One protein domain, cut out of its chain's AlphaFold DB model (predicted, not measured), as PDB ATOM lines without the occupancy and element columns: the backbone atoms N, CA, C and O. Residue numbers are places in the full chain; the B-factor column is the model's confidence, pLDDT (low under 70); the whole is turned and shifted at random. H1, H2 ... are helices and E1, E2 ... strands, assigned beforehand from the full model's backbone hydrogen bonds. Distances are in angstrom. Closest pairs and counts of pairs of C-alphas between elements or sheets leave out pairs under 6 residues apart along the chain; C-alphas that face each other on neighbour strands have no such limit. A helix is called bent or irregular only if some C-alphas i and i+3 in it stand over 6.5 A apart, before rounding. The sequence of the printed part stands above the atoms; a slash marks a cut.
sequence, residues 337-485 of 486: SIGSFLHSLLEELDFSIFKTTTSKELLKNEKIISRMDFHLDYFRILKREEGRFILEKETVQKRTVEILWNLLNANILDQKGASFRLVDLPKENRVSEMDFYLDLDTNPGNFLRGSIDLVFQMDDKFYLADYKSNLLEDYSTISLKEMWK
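Overview. This is residues 337 to 485 of the 486 residues of the protein "DNA helicase" of Leptospira interrogans serovar Pyrogenes str. 200701872 (UniProt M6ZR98). What shape is this? A bent sheet of three strands, E1 E2 E3, stands beside a loose group of helices, H1 to H5, with H1 nearest the sheet; H6 sits away from both on a long link. What is printed? The printed part has 149 residues with named elements H1 H2 H3 H4 H5 E1 E2 E3 H6 along the chain, class mixed, the sheet antiparallel. How spread is it? It is only just loose, close to compact, with a radius of gyration of the C-alphas of 18.2 A, and spans 59 by 38 by 35 A.

Arrangement. How is the sheet built? E1, residues 430 to 439, E2, residues 447 to 458, and E3, residues 461 to 465, form a strongly twisted meander, each strand the antiparallel neighbour of the one before. Within hydrogen-bond range are N 431 and O 455, 2.8 A, in hairpin E1 and E2, and N 456 and O 463, 3.0 A, in hairpin E2 and E3. What meets it? H1, residues 337 to 348, only grazes the sheet; its closest C-alphas to E1 are Glu 347 and Ser 432, 5.4 A. Its residues 341 to 345 alone touch H4, residues 366 to 378, closest C-alphas Phe 341 and His 375, 6.3 A, at a steep tilt of 37 degrees, only just beyond shallow, opposite ways. And the others? H5, residues 393 to 409, touches H2, residues 351 to 354, with 405 to 409 alone, closest C-alphas Trp 405 and Phe 354, 6.0 A, and H3, residues 359 to 362, with 398 to 405 alone, closest Glu 402 and Ser 359, 5.7 A. H6, residues 477 to 484, touches no helix and is not on the sheet. In H1, H4, H5 and H6 every O i to N i+4 pair is within hydrogen-bond range; H2 and H3 are too short for one.

Along the chain. Which elements are long? From first to last C-alpha E2 measures 28.1 A, H5 24.3 A and E1 23.2 A. Where are the ends? H1 begins at C-alpha 337 (52.945, -92.964, -20.407), and H6 ends at C-alpha 484 (52.689, -94.950, -40.669).

Size, cuts and confidence. Which links are long? H4 to H5, H5 to E1 and E3 to H6 are long links, and the printed part has no cut. Where is confidence low? Mean pLDDT of the printed part is 73.8, with residues under 70 that include 378 to 392 and 436 to 450.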
ATOM      1  N   SER A 337      53.201 -92.224 -21.652       69.44
ATOM      2  CA  SER A 337      52.945 -92.964 -20.407       69.44
ATOM      3  C   SER A 337      51.674 -93.813 -20.470       69.44
ATOM      4  O   SER A 337      51.632 -94.892 -19.886       69.44
ATOM      5  N   ILE A 338      50.657 -93.369 -21.212       78.44
ATOM      6  CA  ILE A 338      49.427 -94.145 -21.433       78.44
ATOM      7  C   ILE A 338      49.667 -95.290 -22.418       78.44
ATOM      8  O   ILE A 338      49.110 -96.370 -22.233       78.44
ATOM      9  N   GLY A 339      50.538 -95.088 -23.409       78.38
ATOM     10  CA  GLY A 339      51.024 -96.168 -24.263       78.38
ATOM     11  C   GLY A 339      51.695 -97.270 -23.445       78.38
ATOM     12  O   GLY A 339      51.230 -98.404 -23.479       78.38
ATOM     13  N   SER A 340      52.706 -96.926 -22.640       77.31
ATOM     14  CA  SER A 340      53.401 -97.886 -21.767       77.31
ATOM     15  C   SER A 340      52.451 -98.587 -20.791       77.31
ATOM     16  O   SER A 340      52.517 -99.800 -20.631       77.31
ATOM     17  N   PHE A 341      51.501 -97.854 -20.209       81.50
ATOM     18  CA  PHE A 341      50.463 -98.421 -19.348       81.50
ATOM     19  C   PHE A 341      49.601 -99.484 -20.045       81.50
ATOM     20  O   PHE A 341      49.320-100.530 -19.460       81.50
ATOM     21  N   LEU A 342      49.174 -99.239 -21.287       83.44
ATOM     22  CA  LEU A 342      48.382-100.207 -22.052       83.44
ATOM     23  C   LEU A 342      49.205-101.437 -22.452       83.44
ATOM     24  O   LEU A 342      48.675-102.548 -22.408       83.44
ATOM     25  N   HIS A 343      50.479-101.246 -22.801       81.88
ATOM     26  CA  HIS A 343      51.414-102.331 -23.120       81.88
ATOM     27  C   HIS A 343      51.626-103.262 -21.923       81.88
ATOM     28  O   HIS A 343      51.321-104.450 -22.028       81.88
ATOM     29  N   SER A 344      51.948-102.720 -20.742       79.44
ATOM     30  CA  SER A 344      52.125-103.527 -19.524       79.44
ATOM     31  C   SER A 344      50.868-104.316 -19.135       79.44
ATOM     32  O   SER A 344      50.949-105.430 -18.617       79.44
ATOM     33  N   LEU A 345      49.671-103.779 -19.408       83.25
ATOM     34  CA  LEU A 345      48.426-104.524 -19.197       83.25
ATOM     35  C   LEU A 345      48.250-105.676 -20.199       83.25
ATOM     36  O   LEU A 345      47.744-106.729 -19.815       83.25
ATOM     37  N   LEU A 346      48.647-105.506 -21.461       84.38
ATOM     38  CA  LEU A 346      48.577-106.558 -22.483       84.38
ATOM     39  C   LEU A 346      49.635-107.653 -22.282       84.38
ATOM     40  O   LEU A 346      49.390-108.807 -22.633       84.38
ATOM     41  N   GLU A 347      50.777-107.318 -21.692       82.19
ATOM     42  CA  GLU A 347      51.832-108.275 -21.346       82.19
ATOM     43  C   GLU A 347      51.416-109.201 -20.198       82.19
ATOM     44  O   GLU A 347      51.648-110.412 -20.232       82.19
ATOM     45  N   GLU A 348      50.767-108.647 -19.175       81.12
ATOM     46  CA  GLU A 348      50.517-109.361 -17.924       81.12
ATOM     47  C   GLU A 348      49.151-110.050 -17.860       81.12
ATOM     48  O   GLU A 348      48.989-111.054 -17.153       81.12
ATOM     49  N   LEU A 349      48.143-109.510 -18.554       82.69
ATOM     50  CA  LEU A 349      46.788-110.051 -18.511       82.69
ATOM     51  C   LEU A 349      46.631-111.226 -19.478       82.69
ATOM     52  O   LEU A 349      46.958-111.162 -20.661       82.69
ATOM     53  N   ASP A 350      46.038-112.314 -18.989       81.56
ATOM     54  CA  ASP A 350      45.666-113.425 -19.859       81.56
ATOM     55  C   ASP A 350      44.465-113.037 -20.733       81.56
ATOM     56  O   ASP A 350      43.380-112.733 -20.230       81.56
ATOM     57  N   PHE A 351      44.645-113.109 -22.055       84.31
ATOM     58  CA  PHE A 351      43.615-112.786 -23.042       84.31
ATOM     59  C   PHE A 351      42.333-113.599 -22.830       84.31
ATOM     60  O   PHE A 351      41.241-113.090 -23.065       84.31
ATOM     61  N   SER A 352      42.433-114.817 -22.288       80.75
ATOM     62  CA  SER A 352      41.280-115.670 -21.970       80.75
ATOM     63  C   SER A 352      40.252-114.988 -21.058       80.75
ATOM     64  O   SER A 352      39.060-115.279 -21.144       80.75
ATOM     65  N   ILE A 353      40.695-114.055 -20.208       80.06
ATOM     66  CA  ILE A 353      39.834-113.315 -19.276       80.06
ATOM     67  C   ILE A 353      38.866-112.390 -20.032       80.06
ATOM     68  O   ILE A 353      37.763-112.127 -19.557       80.06
ATOM     69  N   PHE A 354      39.230-111.948 -21.238       82.12
ATOM     70  CA  PHE A 354      38.426-111.048 -22.061       82.12
ATOM     71  C   PHE A 354      37.352-111.771 -22.896       82.12
ATOM     72  O   PHE A 354      36.607-111.104 -23.618       82.12
ATOM     73  N   LYS A 355      37.192-113.102 -22.747       78.69
ATOM     74  CA  LYS A 355      36.070-113.895 -23.298       78.69
ATOM     75  C   LYS A 355      34.770-113.646 -22.519       78.69
ATOM     76  O   LYS A 355      34.194-114.555 -21.927       78.69
ATOM     77  N   THR A 356      34.317-112.400 -22.490       76.31
ATOM     78  CA  THR A 356      33.087-111.972 -21.806       76.31
ATOM     79  C   THR A 356      32.126-111.323 -22.790       76.31
ATOM     80  O   THR A 356      32.540-110.792 -23.821       76.31
ATOM     81  N   THR A 357      30.827-111.365 -22.485       66.56
ATOM     82  CA  THR A 357      29.791-110.818 -23.374       66.56
ATOM     83  C   THR A 357      29.763-109.287 -23.339       66.56
ATOM     84  O   THR A 357      29.351-108.671 -24.316       66.56
ATOM     85  N   THR A 358      30.216-108.661 -22.242       72.62
ATOM     86  CA  THR A 358      30.247-107.194 -22.105       72.62
ATOM     87  C   THR A 358      31.481-106.712 -21.333       72.62
ATOM     88  O   THR A 358      31.787-107.242 -20.267       72.62
ATOM     89  N   SER A 359      32.107-105.613 -21.774       76.19
ATOM     90  CA  SER A 359      33.240-104.953 -21.088       76.19
ATOM     91  C   SER A 359      32.961-104.589 -19.617       76.19
ATOM     92  O   SER A 359      33.857-104.612 -18.776       76.19
ATOM     93  N   LYS A 360      31.696-104.325 -19.261       72.50
ATOM     94  CA  LYS A 360      31.263-103.999 -17.889       72.50
ATOM     95  C   LYS A 360      31.403-105.155 -16.892       72.50
ATOM     96  O   LYS A 360      31.423-104.909 -15.690       72.50
ATOM     97  N   GLU A 361      31.479-106.401 -17.355       73.31
ATOM     98  CA  GLU A 361      31.656-107.567 -16.477       73.31
ATOM     99  C   GLU A 361      33.097-107.683 -15.970       73.31
ATOM    100  O   GLU A 361      33.317-108.120 -14.842       73.31
ATOM    101  N   LEU A 362      34.067-107.199 -16.751       74.69
ATOM    102  CA  LEU A 362      35.485-107.188 -16.386       74.69
ATOM    103  C   LEU A 362      35.787-106.233 -15.226       74.69
ATOM    104  O   LEU A 362      36.670-106.508 -14.418       74.69
ATOM    105  N   LEU A 363      34.988-105.171 -15.076       73.56
ATOM    106  CA  LEU A 363      35.059-104.240 -13.942       73.56
ATOM    107  C   LEU A 363      34.591-104.855 -12.612       73.56
ATOM    108  O   LEU A 363      34.674-104.198 -11.583       73.56
ATOM    109  N   LYS A 364      34.087-106.097 -12.604       73.38
ATOM    110  CA  LYS A 364      33.783-106.841 -11.368       73.38
ATOM    111  C   LYS A 364      34.942-107.734 -10.917       73.38
ATOM    112  O   LYS A 364      34.868-108.322  -9.843       73.38
ATOM    113  N   ASN A 365      35.986-107.880 -11.735       77.50
ATOM    114  CA  ASN A 365      37.120-108.742 -11.428       77.50
ATOM    115  C   ASN A 365      38.182-107.971 -10.628       77.50
ATOM    116  O   ASN A 365      38.942-107.177 -11.185       77.50
ATOM    117  N   GLU A 366      38.263-108.246  -9.324       73.12
ATOM    118  CA  GLU A 366      39.184-107.571  -8.395       73.12
ATOM    119  C   GLU A 366      40.659-107.673  -8.809       73.12
ATOM    120  O   GLU A 366      41.429-106.742  -8.566       73.12
ATOM    121  N   LYS A 367      41.066-108.756  -9.488       74.06
ATOM    122  CA  LYS A 367      42.453-108.920  -9.954       74.06
ATOM    123  C   LYS A 367      42.818-107.918 -11.049       74.06
ATOM    124  O   LYS A 367      43.912-107.364 -11.017       74.06
ATOM    125  N   ILE A 368      41.905-107.672 -11.993       77.88
ATOM    126  CA  ILE A 368      42.135-106.734 -13.103       77.88
ATOM    127  C   ILE A 368      42.202-105.311 -12.558       77.88
ATOM    128  O   ILE A 368      43.122-104.571 -12.885       77.88
ATOM    129  N   ILE A 369      41.260-104.954 -11.682       77.69
ATOM    130  CA  ILE A 369      41.203-103.625 -11.068       77.69
ATOM    131  C   ILE A 369      42.461-103.362 -10.243       77.69
ATOM    132  O   ILE A 369      43.076-102.316 -10.409       77.69
ATOM    133  N   SER A 370      42.895-104.323  -9.421       77.31
ATOM    134  CA  SER A 370      44.107-104.166  -8.605       77.31
ATOM    135  C   SER A 370      45.357-103.967  -9.463       77.31
ATOM    136  O   SER A 370      46.215-103.156  -9.126       77.31
ATOM    137  N   ARG A 371      45.464-104.685 -10.591       77.94
ATOM    138  CA  ARG A 371      46.616-104.555 -11.495       77.94
ATOM    139  C   ARG A 371      46.601-103.242 -12.265       77.94
ATOM    140  O   ARG A 371      47.642-102.613 -12.430       77.94
ATOM    141  N   MET A 372      45.419-102.821 -12.693       80.00
ATOM    142  CA  MET A 372      45.209-101.543 -13.356       80.00
ATOM    143  C   MET A 372      45.517-100.381 -12.406       80.00
ATOM    144  O   MET A 372      46.196 -99.446 -12.805       80.00
ATOM    145  N   ASP A 373      45.120-100.478 -11.138       78.19
ATOM    146  CA  ASP A 373      45.436 -99.492 -10.101       78.19
ATOM    147  C   ASP A 373      46.929 -99.377  -9.829       78.19
ATOM    148  O   ASP A 373      47.453 -98.265  -9.796       78.19
ATOM    149  N   PHE A 374      47.616-100.514  -9.703       75.88
ATOM    150  CA  PHE A 374      49.068-100.536  -9.559       75.88
ATOM    151  C   PHE A 374      49.753 -99.781 -10.703       75.88
ATOM    152  O   PHE A 374      50.609 -98.935 -10.458       75.88
ATOM    153  N   HIS A 375      49.360-100.053 -11.950       72.62
ATOM    154  CA  HIS A 375      49.984 -99.426 -13.113       72.62
ATOM    155  C   HIS A 375      49.576 -97.959 -13.294       72.62
ATOM    156  O   HIS A 375      50.397 -97.146 -13.709       72.62
ATOM    157  N   LEU A 376      48.347 -97.584 -12.929       75.81
ATOM    158  CA  LEU A 376      47.919 -96.181 -12.906       75.81
ATOM    159  C   LEU A 376      48.770 -95.343 -11.940       75.81
ATOM    160  O   LEU A 376      49.125 -94.208 -12.278       75.81
ATOM    161  N   ASP A 377      49.113 -95.902 -10.776       70.88
ATOM    162  CA  ASP A 377      50.005 -95.270  -9.801       70.88
ATOM    163  C   ASP A 377      51.468 -95.287 -10.282       70.88
ATOM    164  O   ASP A 377      52.143 -94.256 -10.225       70.88
ATOM    165  N   TYR A 378      51.943 -96.417 -10.821       68.94
ATOM    166  CA  TYR A 378      53.310 -96.581 -11.335       68.94
ATOM    167  C   TYR A 378      53.640 -95.580 -12.453       68.94
ATOM    168  O   TYR A 378      54.638 -94.864 -12.376       68.94
ATOM    169  N   PHE A 379      52.758 -95.447 -13.450       67.19
ATOM    170  CA  PHE A 379      52.929 -94.513 -14.569       67.19
ATOM    171  C   PHE A 379      52.472 -93.078 -14.254       67.19
ATOM    172  O   PHE A 379      52.486 -92.219 -15.138       67.19
ATOM    173  N   ARG A 380      52.072 -92.794 -13.003       68.81
ATOM    174  CA  ARG A 380      51.629 -91.470 -12.523       68.81
ATOM    175  C   ARG A 380      50.538 -90.833 -13.399       68.81
ATOM    176  O   ARG A 380      50.535 -89.623 -13.623       68.81
ATOM    177  N   ILE A 381      49.598 -91.639 -13.895       68.38
ATOM    178  CA  ILE A 381      48.556 -91.188 -14.841       68.38
ATOM    179  C   ILE A 381      47.542 -90.259 -14.153       68.38
ATOM    180  O   ILE A 381      47.028 -89.316 -14.759       68.38
ATOM    181  N   LEU A 382      47.269 -90.485 -12.866       65.38
ATOM    182  CA  LEU A 382      46.353 -89.667 -12.075       65.38
ATOM    183  C   LEU A 382      47.078 -88.431 -11.513       65.38
ATOM    184  O   LEU A 382      47.618 -88.461 -10.406       65.38
ATOM    185  N   LYS A 383      47.070 -87.319 -12.259       59.31
ATOM    186  CA  LYS A 383      47.583 -86.025 -11.769       59.31
ATOM    187  C   LYS A 383      46.719 -85.487 -10.615       59.31
ATOM    188  O   LYS A 383      45.486 -85.491 -10.695       59.31
ATOM    189  N   ARG A 384      47.371 -84.994  -9.555       52.88
ATOM    190  CA  ARG A 384      46.741 -84.265  -8.440       52.88
ATOM    191  C   ARG A 384      47.038 -82.774  -8.582       52.88
ATOM    192  O   ARG A 384      48.184 -82.377  -8.419       52.88
ATOM    193  N   GLU A 385      46.009 -81.965  -8.796       42.53
ATOM    194  CA  GLU A 385      46.069 -80.519  -8.556       42.53
ATOM    195  C   GLU A 385      45.167 -80.201  -7.360       42.53
ATOM    196  O   GLU A 385      44.021 -80.646  -7.300       42.53
ATOM    197  N   GLU A 386      45.705 -79.492  -6.363       41.78
ATOM    198  CA  GLU A 386      44.940 -78.941  -5.228       41.78
ATOM    199  C   GLU A 386      43.990 -79.939  -4.524       41.78
ATOM    200  O   GLU A 386      42.885 -79.607  -4.092       41.78
ATOM    201  N   GLY A 387      44.403 -81.206  -4.408       47.72
ATOM    202  CA  GLY A 387      43.628 -82.240  -3.715       47.72
ATOM    203  C   GLY A 387      42.400 -82.768  -4.473       47.72
ATOM    204  O   GLY A 387      41.633 -83.537  -3.892       47.72
ATOM    205  N   ARG A 388      42.214 -82.418  -5.754       40.41
ATOM    206  CA  ARG A 388      41.209 -83.025  -6.644       40.41
ATOM    207  C   ARG A 388      41.898 -83.792  -7.774       40.41
ATOM    208  O   ARG A 388      42.906 -83.355  -8.323       40.41
ATOM    209  N   PHE A 389      41.368 -84.967  -8.108       50.38
ATOM    210  CA  PHE A 389      41.828 -85.715  -9.276       50.38
ATOM    211  C   PHE A 389      41.357 -85.000 -10.550       50.38
ATOM    212  O   PHE A 389      40.167 -84.725 -10.681       50.38
ATOM    213  N   ILE A 390      42.273 -84.718 -11.486       52.94
ATOM    214  CA  ILE A 390      41.932 -84.117 -12.794       52.94
ATOM    215  C   ILE A 390      41.131 -85.104 -13.663       52.94
ATOM    216  O   ILE A 390      40.286 -84.697 -14.456       52.94
ATOM    217  N   LEU A 391      41.349 -86.409 -13.471       60.91
ATOM    218  CA  LEU A 391      40.545 -87.482 -14.051       60.91
ATOM    219  C   LEU A 391      39.976 -88.376 -12.952       60.91
ATOM    220  O   LEU A 391      40.706 -88.857 -12.087       60.91
ATOM    221  N   GLU A 392      38.674 -88.647 -13.008       67.69
ATOM    222  CA  GLU A 392      38.052 -89.626 -12.122       67.69
ATOM    223  C   GLU A 392      38.619 -91.020 -12.413       67.69
ATOM    224  O   GLU A 392      38.476 -91.542 -13.522       67.69
ATOM    225  N   LYS A 393      39.239 -91.635 -11.399       72.88
ATOM    226  CA  LYS A 393      39.852 -92.970 -11.474       72.88
ATOM    227  C   LYS A 393      38.918 -94.002 -12.112       72.88
ATOM    228  O   LYS A 393      39.328 -94.734 -13.004       72.88
ATOM    229  N   GLU A 394      37.642 -94.002 -11.731       75.00
ATOM    230  CA  GLU A 394      36.644 -94.908 -12.310       75.00
ATOM    231  C   GLU A 394      36.430 -94.710 -13.817       75.00
ATOM    232  O   GLU A 394      36.151 -95.671 -14.533       75.00
ATOM    233  N   THR A 395      36.521 -93.478 -14.308       78.50
ATOM    234  CA  THR A 395      36.292 -93.143 -15.719       78.50
ATOM    235  C   THR A 395      37.458 -93.623 -16.579       78.50
ATOM    236  O   THR A 395      37.237 -94.220 -17.633       78.50
ATOM    237  N   VAL A 396      38.687 -93.471 -16.075       80.06
ATOM    238  CA  VAL A 396      39.908 -94.007 -16.696       80.06
ATOM    239  C   VAL A 396      39.845 -95.532 -16.768       80.06
ATOM    240  O   VAL A 396      39.960 -96.099 -17.849       80.06
ATOM    241  N   GLN A 397      39.546 -96.198 -15.649       81.00
ATOM    242  CA  GLN A 397      39.422 -97.658 -15.598       81.00
ATOM    243  C   GLN A 397      38.356 -98.192 -16.567       81.00
ATOM    244  O   GLN A 397      38.594 -99.166 -17.284       81.00
ATOM    245  N   LYS A 398      37.176 -97.551 -16.616       83.50
ATOM    246  CA  LYS A 398      36.092 -97.919 -17.543       83.50
ATOM    247  C   LYS A 398      36.557 -97.820 -18.996       83.50
ATOM    248  O   LYS A 398      36.311 -98.750 -19.766       83.50
ATOM    249  N   ARG A 399      37.251 -96.734 -19.355       83.69
ATOM    250  CA  ARG A 399      37.750 -96.511 -20.715       83.69
ATOM    251  C   ARG A 399      38.867 -97.486 -21.093       83.69
ATOM    252  O   ARG A 399      38.838 -98.041 -22.185       83.69
ATOM    253  N   THR A 400      39.805 -97.764 -20.188       85.25
ATOM    254  CA  THR A 400      40.884 -98.740 -20.411       85.25
ATOM    255  C   THR A 400      40.335-100.140 -20.673       85.25
ATOM    256  O   THR A 400      40.723-100.783 -21.645       85.25
ATOM    257  N   VAL A 401      39.387-100.602 -19.853       85.56
ATOM    258  CA  VAL A 401      38.757-101.919 -20.035       85.56
ATOM    259  C   VAL A 401      37.993-101.997 -21.354       85.56
ATOM    260  O   VAL A 401      38.020-103.033 -22.015       85.56
ATOM    261  N   GLU A 402      37.327-100.916 -21.757       84.69
ATOM    262  CA  GLU A 402      36.650-100.841 -23.050       84.69
ATOM    263  C   GLU A 402      37.634-100.988 -24.220       84.69
ATOM    264  O   GLU A 402      37.388-101.797 -25.114       84.69
ATOM    265  N   ILE A 403      38.760-100.267 -24.193       85.81
ATOM    266  CA  ILE A 403      39.798-100.352 -25.232       85.81
ATOM    267  C   ILE A 403      40.372-101.767 -25.310       85.81
ATOM    268  O   ILE A 403      40.393-102.352 -26.390       85.81
ATOM    269  N   LEU A 404      40.779-102.347 -24.176       86.38
ATOM    270  CA  LEU A 404      41.358-103.694 -24.135       86.38
ATOM    271  C   LEU A 404      40.360-104.760 -24.604       86.38
ATOM    272  O   LEU A 404      40.718-105.656 -25.370       86.38
ATOM    273  N   TRP A 405      39.094-104.656 -24.189       88.25
ATOM    274  CA  TRP A 405      38.056-105.595 -24.611       88.25
ATOM    275  C   TRP A 405      37.781-105.496 -26.114       88.25
ATOM    276  O   TRP A 405      37.701-106.534 -26.772       88.25
ATOM    277  N   ASN A 406      37.682-104.279 -26.660       86.06
ATOM    278  CA  ASN A 406      37.481-104.059 -28.092       86.06
ATOM    279  C   ASN A 406      38.672-104.569 -28.910       86.06
ATOM    280  O   ASN A 406      38.464-105.250 -29.908       86.06
ATOM    281  N   LEU A 407      39.903-104.287 -28.471       86.38
ATOM    282  CA  LEU A 407      41.129-104.722 -29.139       86.38
ATOM    283  C   LEU A 407      41.204-106.252 -29.237       86.38
ATOM    284  O   LEU A 407      41.421-106.799 -30.313       86.38
ATOM    285  N   LEU A 408      40.988-106.953 -28.120       85.69
ATOM    286  CA  LEU A 408      41.145-108.408 -28.066       85.69
ATOM    287  C   LEU A 408      39.996-109.168 -28.745       85.69
ATOM    288  O   LEU A 408      40.211-110.270 -29.259       85.69
ATOM    289  N   ASN A 409      38.790-108.590 -28.766       85.88
ATOM    290  CA  ASN A 409      37.620-109.169 -29.432       85.88
ATOM    291  C   ASN A 409      37.435-108.700 -30.884       85.88
ATOM    292  O   ASN A 409      36.505-109.169 -31.545       85.88
ATOM    293  N   ALA A 410      38.289-107.807 -31.390       85.56
ATOM    294  CA  ALA A 410      38.235-107.363 -32.775       85.56
ATOM    295  C   ALA A 410      38.456-108.541 -33.736       85.56
ATOM    296  O   ALA A 410      39.357-109.360 -33.548       85.56
ATOM    297  N   ASN A 411      37.633-108.609 -34.785       82.75
ATOM    298  CA  ASN A 411      37.794-109.593 -35.850       82.75
ATOM    299  C   ASN A 411      38.875-109.116 -36.823       82.75
ATOM    300  O   ASN A 411      38.663-108.165 -37.575       82.75
ATOM    301  N   ILE A 412      40.011-109.805 -36.820       82.81
ATOM    302  CA  ILE A 412      41.129-109.581 -37.732       82.81
ATOM    303  C   ILE A 412      40.983-110.547 -38.907       82.81
ATOM    304  O   ILE A 412      40.722-111.734 -38.712       82.81
ATOM    305  N   LEU A 413      41.130-110.042 -40.132       80.00
ATOM    306  CA  LEU A 413      41.100-110.850 -41.350       80.00
ATOM    307  C   LEU A 413      42.527-111.240 -41.746       80.00
ATOM    308  O   LEU A 413      43.371-110.370 -41.950       80.00
ATOM    309  N   ASP A 414      42.786-112.538 -41.891       71.94
ATOM    310  CA  ASP A 414      44.029-113.037 -42.482       71.94
ATOM    311  C   ASP A 414      44.064-112.775 -44.001       71.94
ATOM    312  O   ASP A 414      43.030-112.572 -44.645       71.94
ATOM    313  N   GLN A 415      45.250-112.857 -44.613       69.19
ATOM    314  CA  GLN A 415      45.451-112.702 -46.062       69.19
ATOM    315  C   GLN A 415      44.608-113.684 -46.901       69.19
ATOM    316  O   GLN A 415      44.350-113.432 -48.078       69.19
ATOM    317  N   LYS A 416      44.160-114.800 -46.307       65.69
ATOM    318  CA  LYS A 416      43.261-115.789 -46.924       65.69
ATOM    319  C   LYS A 416      41.764-115.529 -46.679       65.69
ATOM    320  O   LYS A 416      40.939-116.328 -47.117       65.69
ATOM    321  N   GLY A 417      41.403-114.451 -45.982       67.88
ATOM    322  CA  GLY A 417      40.017-114.081 -45.670       67.88
ATOM    323  C   GLY A 417      39.401-114.802 -44.464       67.88
ATOM    324  O   GLY A 417      38.207-114.648 -44.219       67.88
ATOM    325  N   ALA A 418      40.183-115.578 -43.706       74.44
ATOM    326  CA  ALA A 418      39.734-116.166 -42.445       74.44
ATOM    327  C   ALA A 418      39.732-115.101 -41.337       74.44
ATOM    328  O   ALA A 418      40.715-114.383 -41.174       74.44
ATOM    329  N   SER A 419      38.632-114.990 -40.586       81.00
ATOM    330  CA  SER A 419      38.531-114.070 -39.450       81.00
ATOM    331  C   SER A 419      38.945-114.754 -38.149       81.00
ATOM    332  O   SER A 419      38.390-115.805 -37.821       81.00
ATOM    333  N   PHE A 420      39.833-114.135 -37.379       84.81
ATOM    334  CA  PHE A 420      40.210-114.587 -36.039       84.81
ATOM    335  C   PHE A 420      40.183-113.425 -35.040       84.81
ATOM    336  O   PHE A 420      40.154-112.257 -35.423       84.81
ATOM    337  N   ARG A 421      40.182-113.753 -33.746       86.25
ATOM    338  CA  ARG A 421      40.259-112.783 -32.645       86.25
ATOM    339  C   ARG A 421      41.455-113.119 -31.774       86.25
ATOM    340  O   ARG A 421      41.706-114.295 -31.509       86.25
ATOM    341  N   LEU A 422      42.149-112.103 -31.269       85.06
ATOM    342  CA  LEU A 422      43.306-112.310 -30.390       85.06
ATOM    343  C   LEU A 422      42.919-113.039 -29.096       85.06
ATOM    344  O   LEU A 422      43.696-113.837 -28.580       85.06
ATOM    345  N   VAL A 423      41.686-112.841 -28.619       86.62
ATOM    346  CA  VAL A 423      41.137-113.530 -27.442       86.62
ATOM    347  C   VAL A 423      41.084-115.059 -27.586       86.62
ATOM    348  O   VAL A 423      41.098-115.782 -26.588       86.62
ATOM    349  N   ASP A 424      41.000-115.574 -28.816       84.75
ATOM    350  CA  ASP A 424      40.861-117.006 -29.081       84.75
ATOM    351  C   ASP A 424      42.214-117.732 -29.154       84.75
ATOM    352  O   ASP A 424      42.243-118.963 -29.139       84.75
ATOM    353  N   LEU A 425      43.329-116.991 -29.157       84.25
ATOM    354  CA  LEU A 425      44.678-117.551 -29.213       84.25
ATOM    355  C   LEU A 425      45.073-118.195 -27.871       84.25
ATOM    356  O   LEU A 425      45.010-117.533 -26.828       84.25
ATOM    357  N   PRO A 426      45.532-119.461 -27.857       82.06
ATOM    358  CA  PRO A 426      45.997-120.105 -26.634       82.06
ATOM    359  C   PRO A 426      47.299-119.462 -26.138       82.06
ATOM    360  O   PRO A 426      48.103-118.961 -26.924       82.06
ATOM    361  N   LYS A 427      47.519-119.484 -24.817       82.12
ATOM    362  CA  LYS A 427      48.701-118.867 -24.186       82.12
ATOM    363  C   LYS A 427      50.016-119.492 -24.658       82.12
ATOM    364  O   LYS A 427      51.013-118.798 -24.754       82.12
ATOM    365  N   GLU A 428      49.992-120.778 -24.983       83.94
ATOM    366  CA  GLU A 428      51.151-121.544 -25.458       83.94
ATOM    367  C   GLU A 428      51.631-121.102 -26.848       83.94
ATOM    368  O   GLU A 428      52.806-121.252 -27.165       83.94
ATOM    369  N   ASN A 429      50.745-120.504 -27.653       85.12
ATOM    370  CA  ASN A 429      51.051-120.091 -29.022       85.12
ATOM    371  C   ASN A 429      51.315-118.588 -29.130       85.12
ATOM    372  O   ASN A 429      51.217-118.037 -30.225       85.12
ATOM    373  N   ARG A 430      51.587-117.897 -28.019       86.38
ATOM    374  CA  ARG A 430      51.881-116.464 -28.032       86.38
ATOM    375  C   ARG A 430      52.963-116.097 -27.027       86.38
ATOM    376  O   ARG A 430      53.024-116.659 -25.938       86.38
ATOM    377  N   VAL A 431      53.768-115.110 -27.386       84.06
ATOM    378  CA  VAL A 431      54.765-114.485 -26.521       84.06
ATOM    379  C   VAL A 431      54.579-112.979 -26.623       84.06
ATOM    380  O   VAL A 431      54.611-112.430 -27.725       84.06
ATOM    381  N   SER A 432      54.337-112.341 -25.480       84.06
ATOM    382  CA  SER A 432      54.334-110.883 -25.361       84.06
ATOM    383  C   SER A 432      55.765-110.398 -25.124       84.06
ATOM    384  O   SER A 432      56.519-111.097 -24.449       84.06
ATOM    385  N   GLU A 433      56.115-109.238 -25.677       79.12
ATOM    386  CA  GLU A 433      57.424-108.582 -25.539       79.12
ATOM    387  C   GLU A 433      58.614-109.512 -25.864       79.12
ATOM    388  O   GLU A 433      59.444-109.864 -25.025       79.12
ATOM    389  N   MET A 434      58.687-109.957 -27.121       76.25
ATOM    390  CA  MET A 434      59.788-110.798 -27.586       76.25
ATOM    391  C   MET A 434      60.991-109.940 -27.986       76.25
ATOM    392  O   MET A 434      60.975-109.282 -29.031       76.25
ATOM    393  N   ASP A 435      62.061-110.014 -27.196       73.50
ATOM    394  CA  ASP A 435      63.379-109.498 -27.569       73.50
ATOM    395  C   ASP A 435      63.942-110.282 -28.761       73.50
ATOM    396  O   ASP A 435      63.973-111.517 -28.766       73.50
ATOM    397  N   PHE A 436      64.448-109.568 -29.765       69.19
ATOM    398  CA  PHE A 436      65.123-110.175 -30.903       69.19
ATOM    399  C   PHE A 436      66.491-109.551 -31.167       69.19
ATOM    400  O   PHE A 436      66.761-108.379 -30.895       69.19
ATOM    401  N   TYR A 437      67.347-110.382 -31.754       64.06
ATOM    402  CA  TYR A 437      68.654-110.013 -32.271       64.06
ATOM    403  C   TYR A 437      68.693-110.451 -33.727       64.06
ATOM    404  O   TYR A 437      68.778-111.644 -34.020       64.06
ATOM    405  N   LEU A 438      68.565-109.490 -34.635       58.84
ATOM    406  CA  LEU A 438      68.662-109.744 -36.061       58.84
ATOM    407  C   LEU A 438      70.085-109.422 -36.513       58.84
ATOM    408  O   LEU A 438      70.534-108.282 -36.408       58.84
ATOM    409  N   ASP A 439      70.789-110.443 -36.987       60.19
ATOM    410  CA  ASP A 439      72.074-110.282 -37.662       60.19
ATOM    411  C   ASP A 439      71.816-109.700 -39.058       60.19
ATOM    412  O   ASP A 439      71.050-110.279 -39.834       60.19
ATOM    413  N   LEU A 440      72.365-108.516 -39.336       58.34
ATOM    414  CA  LEU A 440      72.095-107.789 -40.578       58.34
ATOM    415  C   LEU A 440      73.082-108.107 -41.717       58.34
ATOM    416  O   LEU A 440      72.820-107.635 -42.816       58.34
ATOM    417  N   ASP A 441      74.163-108.869 -41.479       52.66
ATOM    418  CA  ASP A 441      74.994-109.609 -42.459       52.66
ATOM    419  C   ASP A 441      76.382-109.950 -41.864       52.66
ATOM    420  O   ASP A 441      76.816-109.360 -40.878       52.66
ATOM    421  N   THR A 442      77.105-110.859 -42.540       46.81
ATOM    422  CA  THR A 442      78.338-111.627 -42.212       46.81
ATOM    423  C   THR A 442      79.571-110.927 -41.597       46.81
ATOM    424  O   THR A 442      80.642-111.536 -41.549       46.81
ATOM    425  N   ASN A 443      79.491-109.678 -41.141       38.84
ATOM    426  CA  ASN A 443      80.554-109.030 -40.373       38.84
ATOM    427  C   ASN A 443      80.230-109.103 -38.870       38.84
ATOM    428  O   ASN A 443      79.197-108.582 -38.448       38.84
ATOM    429  N   PRO A 444      81.104-109.692 -38.033       40.44
ATOM    430  CA  PRO A 444      80.849-109.790 -36.601       40.44
ATOM    431  C   PRO A 444      80.693-108.392 -35.983       40.44
ATOM    432  O   PRO A 444      81.619-107.584 -36.031       40.44
ATOM    433  N   GLY A 445      79.521-108.118 -35.397       45.97
ATOM    434  CA  GLY A 445      79.258-106.909 -34.603       45.97
ATOM    435  C   GLY A 445      78.047-106.064 -35.015       45.97
ATOM    436  O   GLY A 445      77.671-105.181 -34.248       45.97
ATOM    437  N   ASN A 446      77.401-106.333 -36.155       43.72
ATOM    438  CA  ASN A 446      76.222-105.582 -36.612       43.72
ATOM    439  C   ASN A 446      74.907-106.305 -36.263       43.72
ATOM    440  O   ASN A 446      74.253-106.906 -37.113       43.72
ATOM    441  N   PHE A 447      74.499-106.226 -34.994       51.22
ATOM    442  CA  PHE A 447      73.203-106.744 -34.545       51.22
ATOM    443  C   PHE A 447      72.171-105.624 -34.442       51.22
ATOM    444  O   PHE A 447      72.381-104.633 -33.738       51.22
ATOM    445  N   LEU A 448      71.016-105.815 -35.076       49.84
ATOM    446  CA  LEU A 448      69.823-105.040 -34.776       49.84
ATOM    447  C   LEU A 448      69.131-105.676 -33.571       49.84
ATOM    448  O   LEU A 448      68.603-106.785 -33.659       49.84
ATOM    449  N   ARG A 449      69.148-104.966 -32.442       51.03
ATOM    450  CA  ARG A 449      68.368-105.326 -31.258       51.03
ATOM    451  C   ARG A 449      67.050-104.559 -31.268       51.03
ATOM    452  O   ARG A 449      67.055-103.344 -31.459       51.03
ATOM    453  N   GLY A 450      65.955-105.257 -31.005       66.94
ATOM    454  CA  GLY A 450      64.645-104.658 -30.784       66.94
ATOM    455  C   GLY A 450      63.742-105.583 -29.977       66.94
ATOM    456  O   GLY A 450      64.126-106.713 -29.673       66.94
ATOM    457  N   SER A 451      62.553-105.095 -29.653       71.06
ATOM    458  CA  SER A 451      61.472-105.866 -29.045       71.06
ATOM    459  C   SER A 451      60.247-105.837 -29.960       71.06
ATOM    460  O   SER A 451      60.068-104.907 -30.750       71.06
ATOM    461  N   ILE A 452      59.443-106.896 -29.906       80.00
ATOM    462  CA  ILE A 452      58.170-107.013 -30.627       80.00
ATOM    463  C   ILE A 452      57.072-107.257 -29.596       80.00
ATOM    464  O   ILE A 452      57.165-108.217 -28.831       80.00
ATOM    465  N   ASP A 453      56.027-106.431 -29.608       83.06
ATOM    466  CA  ASP A 453      54.992-106.448 -28.569       83.06
ATOM    467  C   ASP A 453      54.257-107.787 -28.468       83.06
ATOM    468  O   ASP A 453      53.980-108.270 -27.371       83.06
ATOM    469  N   LEU A 454      53.926-108.406 -29.607       86.75
ATOM    470  CA  LEU A 454      53.287-109.715 -29.633       86.75
ATOM    471  C   LEU A 454      53.760-110.551 -30.826       86.75
ATOM    472  O   LEU A 454      53.606-110.174 -31.986       86.75
ATOM    473  N   VAL A 455      54.235-111.758 -30.530       87.94
ATOM    474  CA  VAL A 455      54.478-112.816 -31.514       87.94
ATOM    475  C   VAL A 455      53.512-113.957 -31.240       87.94
ATOM    476  O   VAL A 455      53.450-114.452 -30.116       87.94
ATOM    477  N   PHE A 456      52.757-114.404 -32.242       89.31
ATOM    478  CA  PHE A 456      51.847-115.540 -32.075       89.31
ATOM    479  C   PHE A 456      51.835-116.487 -33.273       89.31
ATOM    480  O   PHE A 456      52.098-116.086 -34.405       89.31
ATOM    481  N   GLN A 457      51.529-117.757 -33.012       85.69
ATOM    482  CA  GLN A 457      51.442-118.811 -34.016       85.69
ATOM    483  C   GLN A 457      49.982-119.185 -34.300       85.69
ATOM    484  O   GLN A 457      49.214-119.497 -33.390       85.69
ATOM    485  N   MET A 458      49.618-119.205 -35.582       82.56
ATOM    486  CA  MET A 458      48.312-119.646 -36.075       82.56
ATOM    487  C   MET A 458      48.493-120.365 -37.417       82.56
ATOM    488  O   MET A 458      49.228-119.876 -38.272       82.56
ATOM    489  N   ASP A 459      47.851-121.524 -37.599       78.88
ATOM    490  CA  ASP A 459      47.917-122.337 -38.829       78.88
ATOM    491  C   ASP A 459      49.353-122.552 -39.363       78.88
ATOM    492  O   ASP A 459      49.634-122.334 -40.545       78.88
ATOM    493  N   ASP A 460      50.274-122.940 -38.470       80.38
ATOM    494  CA  ASP A 460      51.712-123.146 -38.736       80.38
ATOM    495  C   ASP A 460      52.468-121.920 -39.280       80.38
ATOM    496  O   ASP A 460      53.542-122.037 -39.874       80.38
ATOM    497  N   LYS A 461      51.941-120.716 -39.041       81.12
ATOM    498  CA  LYS A 461      52.600-119.447 -39.355       81.12
ATOM    499  C   LYS A 461      52.794-118.598 -38.110       81.12
ATOM    500  O   LYS A 461      51.935-118.574 -37.234       81.12
ATOM    501  N   PHE A 462      53.899-117.860 -38.082       85.50
ATOM    502  CA  PHE A 462      54.158-116.835 -37.078       85.50
ATOM    503  C   PHE A 462      53.691-115.470 -37.578       85.50
ATOM    504  O   PHE A 462      53.962-115.086 -38.718       85.50
ATOM    505  N   TYR A 463      53.008-114.746 -36.702       85.56
ATOM    506  CA  TYR A 463      52.523-113.393 -36.910       85.56
ATOM    507  C   TYR A 463      53.194-112.467 -35.898       85.56
ATOM    508  O   TYR A 463      53.347-112.826 -34.729       85.56
ATOM    509  N   LEU A 464      53.588-111.286 -36.367       85.88
ATOM    510  CA  LEU A 464      54.126-110.205 -35.545       85.88
ATOM    511  C   LEU A 464      53.053-109.124 -35.433       85.88
ATOM    512  O   LEU A 464      52.485-108.717 -36.449       85.88
ATOM    513  N   ALA A 465      52.777-108.676 -34.218       84.06
ATOM    514  CA  ALA A 465      51.857-107.590 -33.936       84.06
ATOM    515  C   ALA A 465      52.547-106.543 -33.056       84.06
ATOM    516  O   ALA A 465      53.266-106.877 -32.118       84.06
ATOM    517  N   ASP A 466      52.309-105.282 -33.405       81.75
ATOM    518  CA  ASP A 466      52.825-104.089 -32.740       81.75
ATOM    519  C   ASP A 466      51.621-103.194 -32.411       81.75
ATOM    520  O   ASP A 466      50.764-102.936 -33.268       81.75
ATOM    521  N   TYR A 467      51.499-102.794 -31.148       83.06
ATOM    522  CA  TYR A 467      50.375-102.035 -30.622       83.06
ATOM    523  C   TYR A 467      50.694-100.540 -30.613       83.06
ATOM    524  O   TYR A 467      51.617-100.068 -29.945       83.06
ATOM    525  N   LYS A 468      49.845 -99.752 -31.275       81.38
ATOM    526  CA  LYS A 468      49.903 -98.287 -31.245       81.38
ATOM    527  C   LYS A 468      48.661 -97.714 -30.568       81.38
ATOM    528  O   LYS A 468      47.546 -98.165 -30.811       81.38
ATOM    529  N   SER A 469      48.869 -96.718 -29.708       78.88
ATOM    530  CA  SER A 469      47.827 -96.057 -28.904       78.88
ATOM    531  C   SER A 469      47.550 -94.614 -29.353       78.88
ATOM    532  O   SER A 469      46.995 -93.811 -28.604       78.88
ATOM    533  N   ASN A 470      47.937 -94.272 -30.585       78.69
ATOM    534  CA  ASN A 470      47.712 -92.959 -31.179       78.69
ATOM    535  C   ASN A 470      46.208 -92.684 -31.334       78.69
ATOM    536  O   ASN A 470      45.446 -93.545 -31.777       78.69
ATOM    537  N   LEU A 471      45.793 -91.463 -30.998       74.56
ATOM    538  CA  LEU A 471      44.427 -91.003 -31.219       74.56
ATOM    539  C   LEU A 471      44.304 -90.525 -32.669       74.56
ATOM    540  O   LEU A 471      45.022 -89.614 -33.070       74.56
ATOM    541  N   LEU A 472      43.421 -91.150 -33.445       71.62
ATOM    542  CA  LEU A 472      43.155 -90.779 -34.836       71.62
ATOM    543  C   LEU A 472      41.788 -90.092 -34.945       71.62
ATOM    544  O   LEU A 472      40.836 -90.506 -34.282       71.62
ATOM    545  N   GLU A 473      41.688 -89.069 -35.799       67.62
ATOM    546  CA  GLU A 473      40.409 -88.417 -36.131       67.62
ATOM    547  C   GLU A 473      39.454 -89.362 -36.854       67.62
ATOM    548  O   GLU A 473      38.256 -89.398 -36.565       67.62
ATOM    549  N   ASP A 474      40.000 -90.167 -37.762       71.31
ATOM    550  CA  ASP A 474      39.299 -91.248 -38.427       71.31
ATOM    551  C   ASP A 474      40.255 -92.403 -38.774       71.31
ATOM    552  O   ASP A 474      41.478 -92.271 -38.770       71.31
ATOM    553  N   TYR A 475      39.682 -93.566 -39.088       71.31
ATOM    554  CA  TYR A 475      40.425 -94.725 -39.600       71.31
ATOM    555  C   TYR A 475      40.458 -94.735 -41.136       71.31
ATOM    556  O   TYR A 475      40.438 -95.801 -41.758       71.31
ATOM    557  N   SER A 476      40.442 -93.557 -41.774       75.25
ATOM    558  CA  SER A 476      40.563 -93.484 -43.227       75.25
ATOM    559  C   SER A 476      41.941 -93.979 -43.674       75.25
ATOM    560  O   SER A 476      42.931 -93.943 -42.940       75.25
ATOM    561  N   THR A 477      42.028 -94.451 -44.917       70.81
ATOM    562  CA  THR A 477      43.299 -94.911 -45.494       70.81
ATOM    563  C   THR A 477      44.344 -93.800 -45.593       70.81
ATOM    564  O   THR A 477      45.526 -94.107 -45.720       70.81
ATOM    565  N   ILE A 478      43.925 -92.533 -45.546       73.31
ATOM    566  CA  ILE A 478      44.801 -91.360 -45.572       73.31
ATOM    567  C   ILE A 478      45.398 -91.147 -44.179       73.31
ATOM    568  O   ILE A 478      46.617 -91.199 -44.052       73.31
ATOM    569  N   SER A 479      44.563 -91.068 -43.139       70.62
ATOM    570  CA  SER A 479      45.004 -90.915 -41.742       70.62
ATOM    571  C   SER A 479      45.904 -92.066 -41.280       70.62
ATOM    572  O   SER A 479      46.912 -91.856 -40.607       70.62
ATOM    573  N   LEU A 480      45.606 -93.298 -41.710       69.69
ATOM    574  CA  LEU A 480      46.473 -94.451 -41.456       69.69
ATOM    575  C   LEU A 480      47.806 -94.362 -42.215       69.69
ATOM    576  O   LEU A 480      48.831 -94.764 -41.686       69.69
ATOM    577  N   LYS A 481      47.848 -93.832 -43.440       69.88
ATOM    578  CA  LYS A 481      49.124 -93.677 -44.161       69.88
ATOM    579  C   LYS A 481      49.991 -92.565 -43.585       69.88
ATOM    580  O   LYS A 481      51.203 -92.740 -43.504       69.88
ATOM    581  N   GLU A 482      49.381 -91.461 -43.166       65.94
ATOM    582  CA  GLU A 482      50.083 -90.352 -42.512       65.94
ATOM    583  C   GLU A 482      50.710 -90.792 -41.184       65.94
ATOM    584  O   GLU A 482      51.875 -90.491 -40.936       65.94
ATOM    585  N   MET A 483      49.995 -91.596 -40.386       62.22
ATOM    586  CA  MET A 483      50.523 -92.145 -39.133       62.22
ATOM    587  C   MET A 483      51.697 -93.120 -39.353       62.22
ATOM    588  O   MET A 483      52.617 -93.166 -38.541       62.22
ATOM    589  N   TRP A 484      51.682 -93.907 -40.431       51.88
ATOM    590  CA  TRP A 484      52.689 -94.950 -40.669       51.88
ATOM    591  C   TRP A 484      53.897 -94.484 -41.503       51.88
ATOM    592  O   TRP A 484      54.818 -95.278 -41.680       51.88
ATOM    593  N   LYS A 485      53.909 -93.233 -42.009       46.19
ATOM    594  CA  LYS A 485      54.961 -92.659 -42.885       46.19
ATOM    595  C   LYS A 485      55.569 -93.691 -43.856       46.19
ATOM    596  O   LYS A 485      56.788 -93.879 -43.889       46.19
TER     597      LYS A 485